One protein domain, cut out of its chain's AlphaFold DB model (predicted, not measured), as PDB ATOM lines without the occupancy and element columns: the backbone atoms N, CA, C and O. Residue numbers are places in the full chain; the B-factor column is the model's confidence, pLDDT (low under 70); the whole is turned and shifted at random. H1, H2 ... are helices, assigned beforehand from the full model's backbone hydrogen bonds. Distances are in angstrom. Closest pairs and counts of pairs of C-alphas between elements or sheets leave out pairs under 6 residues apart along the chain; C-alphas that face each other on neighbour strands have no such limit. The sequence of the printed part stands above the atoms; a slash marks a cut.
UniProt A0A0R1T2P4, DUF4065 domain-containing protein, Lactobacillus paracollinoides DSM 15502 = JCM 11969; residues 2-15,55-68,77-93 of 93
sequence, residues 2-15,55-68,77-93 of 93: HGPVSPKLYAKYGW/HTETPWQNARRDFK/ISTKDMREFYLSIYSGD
ATOM      1  N   HIS A   2     -47.328 -33.218  28.862       85.12
ATOM      2  CA  HIS A   2     -46.815 -32.046  29.571       85.12
ATOM      3  C   HIS A   2     -46.476 -30.867  28.653       85.12
ATOM      4  O   HIS A   2     -46.207 -31.054  27.466       85.12
ATOM      5  N   GLY A   3     -46.490 -29.660  29.221       86.31
ATOM      6  CA  GLY A   3     -46.134 -28.427  28.522       86.31
ATOM      7  C   GLY A   3     -44.673 -28.384  28.035       86.31
ATOM      8  O   GLY A   3     -43.927 -29.365  28.143       86.31
ATOM      9  N   PRO A   4     -44.231 -27.245  27.484       91.81
ATOM     10  CA  PRO A   4     -42.887 -27.103  26.950       91.81
ATOM     11  C   PRO A   4     -41.828 -27.265  28.037       91.81
ATOM     12  O   PRO A   4     -42.016 -26.895  29.195       91.81
ATOM     13  N   VAL A   5     -40.673 -27.788  27.635       90.88
ATOM     14  CA  VAL A   5     -39.556 -28.057  28.536       90.88
ATOM     15  C   VAL A   5     -38.275 -27.439  27.994       90.88
ATOM     16  O   VAL A   5     -38.025 -27.461  26.792       90.88
ATOM     17  N   SER A   6     -37.427 -26.921  28.883       92.12
ATOM     18  CA  SER A   6     -36.045 -26.577  28.539       92.12
ATOM     19  C   SER A   6     -35.224 -27.865  28.392       92.12
ATOM     20  O   SER A   6     -34.970 -28.523  29.407       92.12
ATOM     21  N   PRO A   7     -34.744 -28.230  27.182       91.62
ATOM     22  CA  PRO A   7     -34.035 -29.497  26.988       91.62
ATOM     23  C   PRO A   7     -32.762 -29.592  27.833       91.62
ATOM     24  O   PRO A   7     -32.429 -30.657  28.341       91.62
ATOM     25  N   LYS A   8     -32.075 -28.460  28.044       92.94
ATOM     26  CA  LYS A   8     -30.860 -28.391  28.872       92.94
ATOM     27  C   LYS A   8     -31.148 -28.682  30.344       92.94
ATOM     28  O   LYS A   8     -30.374 -29.388  30.983       92.94
ATOM     29  N   LEU A   9     -32.241 -28.136  30.885       92.19
ATOM     30  CA  LEU A   9     -32.623 -28.395  32.275       92.19
ATOM     31  C   LEU A   9     -33.152 -29.819  32.437       92.19
ATOM     32  O   LEU A   9     -32.755 -30.501  33.378       92.19
ATOM     33  N   TYR A  10     -33.961 -30.301  31.493       91.75
ATOM     34  CA  TYR A  10     -34.472 -31.670  31.522       91.75
ATOM     35  C   TYR A  10     -33.357 -32.711  31.426       91.75
ATOM     36  O   TYR A  10     -33.349 -33.661  32.196       91.75
ATOM     37  N   ALA A  11     -32.358 -32.505  30.564       93.62
ATOM     38  CA  ALA A  11     -31.198 -33.393  30.484       93.62
ATOM     39  C   ALA A  11     -30.423 -33.481  31.812       93.62
ATOM     40  O   ALA A  11     -29.804 -34.504  32.094       93.62
ATOM     41  N   LYS A  12     -30.451 -32.420  32.629       93.62
ATOM     42  CA  LYS A  12     -29.741 -32.363  33.911       93.62
ATOM     43  C   LYS A  12     -30.554 -32.913  35.085       93.62
ATOM     44  O   LYS A  12     -29.976 -33.543  35.963       93.62
ATOM     45  N   TYR A  13     -31.855 -32.643  35.128       92.81
ATOM     46  CA  TYR A  13     -32.695 -32.931  36.299       92.81
ATOM     47  C   TYR A  13     -33.792 -33.970  36.025       92.81
ATOM     48  O   TYR A  13     -34.212 -34.680  36.939       92.81
ATOM     49  N   GLY A  14     -34.224 -34.127  34.774       91.62
ATOM     50  CA  GLY A  14     -35.332 -35.002  34.395       91.62
ATOM     51  C   GLY A  14     -36.607 -34.646  35.157       91.62
ATOM     52  O   GLY A  14     -37.023 -33.491  35.179       91.62
ATOM     53  N   TRP A  15     -37.197 -35.651  35.807       89.50
ATOM     54  CA  TRP A  15     -38.370 -35.517  36.680       89.50
ATOM     55  C   TRP A  15     -38.013 -35.244  38.148       89.50
ATOM     56  O   TRP A  15     -38.899 -35.196  38.999       89.50
ATOM     57  N   HIS A  55     -51.175 -24.636  26.959       94.81
ATOM     58  CA  HIS A  55     -51.942 -25.309  25.910       94.81
ATOM     59  C   HIS A  55     -52.958 -24.404  25.197       94.81
ATOM     60  O   HIS A  55     -53.354 -24.707  24.065       94.81
ATOM     61  N   THR A  56     -53.369 -23.297  25.818       94.94
ATOM     62  CA  THR A  56     -54.266 -22.314  25.198       94.94
ATOM     63  C   THR A  56     -53.509 -21.268  24.379       94.94
ATOM     64  O   THR A  56     -54.126 -20.611  23.542       94.94
ATOM     65  N   GLU A  57     -52.192 -21.135  24.560       96.50
ATOM     66  CA  GLU A  57     -51.383 -20.127  23.874       96.50
ATOM     67  C   GLU A  57     -51.041 -20.556  22.436       96.50
ATOM     68  O   GLU A  57     -50.612 -21.685  22.163       96.50
ATOM     69  N   THR A  58     -51.170 -19.625  21.491       97.81
ATOM     70  CA  THR A  58     -50.868 -19.879  20.073       97.81
ATOM     71  C   THR A  58     -49.424 -20.328  19.791       97.81
ATOM     72  O   THR A  58     -49.261 -21.171  18.905       97.81
ATOM     73  N   PRO A  59     -48.369 -19.897  20.521       97.88
ATOM     74  CA  PRO A  59     -47.004 -20.363  20.265       97.88
ATOM     75  C   PRO A  59     -46.851 -21.874  20.473       97.88
ATOM     76  O   PRO A  59     -46.170 -22.550  19.698       97.88
ATOM     77  N   TRP A  60     -47.514 -22.424  21.495       96.19
ATOM     78  CA  TRP A  60     -47.531 -23.860  21.759       96.19
ATOM     79  C   TRP A  60     -48.299 -24.623  20.680       96.19
ATOM     80  O   TRP A  60     -47.811 -25.625  20.152       96.19
ATOM     81  N   GLN A  61     -49.488 -24.133  20.332       96.38
ATOM     82  CA  GLN A  61     -50.344 -24.748  19.319       96.38
ATOM     83  C   GLN A  61     -49.645 -24.789  17.956       96.38
ATOM     84  O   GLN A  61     -49.642 -25.829  17.300       96.38
ATOM     85  N   ASN A  62     -48.974 -23.703  17.569       97.12
ATOM     86  CA  ASN A  62     -48.218 -23.617  16.323       97.12
ATOM     87  C   ASN A  62     -47.060 -24.618  16.284       97.12
ATOM     88  O   ASN A  62     -46.916 -25.349  15.303       97.12
ATOM     89  N   ALA A  63     -46.270 -24.716  17.360       96.50
ATOM     90  CA  ALA A  63     -45.152 -25.660  17.447       96.50
ATOM     91  C   ALA A  63     -45.595 -27.137  17.412       96.50
ATOM     92  O   ALA A  63     -44.785 -28.032  17.157       96.50
ATOM     93  N   ARG A  64     -46.879 -27.406  17.673       96.00
ATOM     94  CA  ARG A  64     -47.451 -28.754  17.750       96.00
ATOM     95  C   ARG A  64     -48.521 -29.053  16.708       96.00
ATOM     96  O   ARG A  64     -49.114 -30.124  16.776       96.00
ATOM     97  N   ARG A  65     -48.751 -28.159  15.744       95.38
ATOM     98  CA  ARG A  65     -49.851 -28.258  14.770       95.38
ATOM     99  C   ARG A  65     -49.934 -29.618  14.070       95.38
ATOM    100  O   ARG A  65     -51.032 -30.111  13.836       95.38
ATOM    101  N   ASP A  66     -48.783 -30.216  13.781       96.00
ATOM    102  CA  ASP A  66     -48.678 -31.459  13.011       96.00
ATOM    103  C   ASP A  66     -48.475 -32.708  13.900       96.00
ATOM    104  O   ASP A  66     -48.186 -33.792  13.396       96.00
ATOM    105  N   PHE A  67     -48.638 -32.576  15.224       94.88
ATOM    106  CA  PHE A  67     -48.442 -33.644  16.210       94.88
ATOM    107  C   PHE A  67     -49.755 -34.019  16.901       94.88
ATOM    108  O   PHE A  67     -50.581 -33.167  17.234       94.88
ATOM    109  N   LYS A  68     -49.936 -35.304  17.219       92.75
ATOM    110  CA  LYS A  68     -51.088 -35.748  18.026       92.75
ATOM    111  C   LYS A  68     -50.999 -35.223  19.470       92.75
ATOM    112  O   LYS A  68     -49.898 -34.982  19.974       92.75
ATOM    113  N   ILE A  77     -40.271 -23.781  20.073       96.69
ATOM    114  CA  ILE A  77     -41.278 -22.717  20.031       96.69
ATOM    115  C   ILE A  77     -40.635 -21.438  19.492       96.69
ATOM    116  O   ILE A  77     -39.602 -20.977  19.981       96.69
ATOM    117  N   SER A  78     -41.267 -20.871  18.470       97.50
ATOM    118  CA  SER A  78     -40.837 -19.645  17.810       97.50
ATOM    119  C   SER A  78     -40.881 -18.460  18.779       97.50
ATOM    120  O   SER A  78     -41.913 -18.149  19.372       97.50
ATOM    121  N   THR A  79     -39.758 -17.749  18.913       97.38
ATOM    122  CA  THR A  79     -39.694 -16.500  19.690       97.38
ATOM    123  C   THR A  79     -40.548 -15.398  19.081       97.38
ATOM    124  O   THR A  79     -41.056 -14.545  19.808       97.38
ATOM    125  N   LYS A  80     -40.743 -15.433  17.760       98.25
ATOM    126  CA  LYS A  80     -41.663 -14.542  17.059       98.25
ATOM    127  C   LYS A  80     -43.106 -14.816  17.486       98.25
ATOM    128  O   LYS A  80     -43.792 -13.871  17.851       98.25
ATOM    129  N   ASP A  81     -43.519 -16.080  17.519       98.12
ATOM    130  CA  ASP A  81     -44.884 -16.462  17.896       98.12
ATOM    131  C   ASP A  81     -45.160 -16.076  19.352       98.12
ATOM    132  O   ASP A  81     -46.190 -15.476  19.640       98.12
ATOM    133  N   MET A  82     -44.209 -16.342  20.261       97.44
ATOM    134  CA  MET A  82     -44.304 -15.899  21.659       97.44
ATOM    135  C   MET A  82     -44.485 -14.385  21.756       97.44
ATOM    136  O   MET A  82     -45.376 -13.912  22.458       97.44
ATOM    137  N   ARG A  83     -43.671 -13.613  21.026       97.00
ATOM    138  CA  ARG A  83     -43.773 -12.152  21.008       97.00
ATOM    139  C   ARG A  83     -45.138 -11.687  20.502       97.00
ATOM    140  O   ARG A  83     -45.731 -10.808  21.117       97.00
ATOM    141  N   GLU A  84     -45.617 -12.240  19.392       97.75
ATOM    142  CA  GLU A  84     -46.908 -11.873  18.800       97.75
ATOM    143  C   GLU A  84     -48.072 -12.200  19.739       97.75
ATOM    144  O   GLU A  84     -48.941 -11.354  19.950       97.75
ATOM    145  N   PHE A  85     -48.056 -13.379  20.364       97.25
ATOM    146  CA  PHE A  85     -49.067 -13.783  21.334       97.25
ATOM    147  C   PHE A  85     -49.099 -12.853  22.550       97.25
ATOM    148  O   PHE A  85     -50.138 -12.256  22.828       97.25
ATOM    149  N   TYR A  86     -47.970 -12.673  23.242       94.69
ATOM    150  CA  TYR A  86     -47.941 -11.853  24.453       94.69
ATOM    151  C   TYR A  86     -48.233 -10.374  24.170       94.69
ATOM    152  O   TYR A  86     -48.867  -9.730  24.996       94.69
ATOM    153  N   LEU A  87     -47.870  -9.845  22.993       95.19
ATOM    154  CA  LEU A  87     -48.305  -8.508  22.565       95.19
ATOM    155  C   LEU A  87     -49.815  -8.433  22.310       95.19
ATOM    156  O   LEU A  87     -50.422  -7.412  22.606       95.19
ATOM    157  N   SER A  88     -50.430  -9.487  21.767       95.50
ATOM    158  CA  SER A  88     -51.868  -9.491  21.457       95.50
ATOM    159  C   SER A  88     -52.770  -9.462  22.694       95.50
ATOM    160  O   SER A  88     -53.883  -8.949  22.621       95.50
ATOM    161  N   ILE A  89     -52.285  -9.988  23.823       93.00
ATOM    162  CA  ILE A  89     -52.993  -9.971  25.113       93.00
ATOM    163  C   ILE A  89     -52.501  -8.856  26.041       93.00
ATOM    164  O   ILE A  89     -53.017  -8.699  27.147       93.00
ATOM    165  N   TYR A  90     -51.499  -8.093  25.605       88.62
ATOM    166  CA  TYR A  90     -50.998  -6.946  26.339       88.62
ATOM    167  C   TYR A  90     -51.977  -5.783  26.188       88.62
ATOM    168  O   TYR A  90     -51.970  -5.041  25.205       88.62
ATOM    169  N   SER A  91     -52.827  -5.625  27.193       75.75
ATOM    170  CA  SER A  91     -53.584  -4.402  27.424       75.75
ATOM    171  C   SER A  91     -52.658  -3.470  28.193       75.75
ATOM    172  O   SER A  91     -52.530  -3.623  29.401       75.75
ATOM    173  N   GLY A  92     -51.912  -2.613  27.493       72.12
ATOM    174  CA  GLY A  92     -50.985  -1.690  28.152       72.12
ATOM    175  C   GLY A  92     -51.675  -0.857  29.233       72.12
ATOM    176  O   GLY A  92     -52.826  -0.460  29.050       72.12
ATOM    177  N   ASP A  93     -50.957  -0.619  30.330       57.31
ATOM    178  CA  ASP A  93     -51.284   0.426  31.305       57.31
ATOM    179  C   ASP A  93     -50.759   1.785  30.813       57.31
ATOM    180  O   ASP A  93     -49.606   1.831  30.313       57.31
TER     181      ASP A  93
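Overview. This is residues 2 to 15, 55 to 68 and 77 to 93 of the 93 residues of the protein "DUF4065 domain-containing protein" of Lactobacillus paracollinoides DSM 15502 = JCM 11969 (UniProt A0A0R1T2P4). Two short helices, H2 and H3, lie side by side and run opposite ways, while H1 sticks out away from both within residues 5 to 15. The printed part has 45 residues with three named helices, in the order H1, H2, H3, and no named strand: all helix. It is loose, with a radius of gyration of the C-alphas of 13.3 A, and spans 39 by 28 by 16 A.

Arrangement. H1, residues 7 to 13, is apart from H2, residues 58 to 63, and from H3, residues 79 to 88. H2 and H3 touch, their closest C-alphas being those of Pro 59 and Asp 81, 5.0 A apart, at a shallow tilt of 19 degrees. In H1, H2 and H3 every O i to N i+4 pair is within hydrogen-bond range.

Along the chain. H1 begins at C-alpha 7 (-34.035, -29.497, 26.988). H3, 14.2 A from first to last C-alpha, ends at C-alpha 88 (-51.868, -9.491, 21.457); H1 measures 10.0 A and H2 8.5 A.

Size, cuts and confidence. Residues 16 to 54 and 69 to 76 are not printed, with C-alpha gaps of 20.1 A and 16.4 A. Residue 93 is under pLDDT 70.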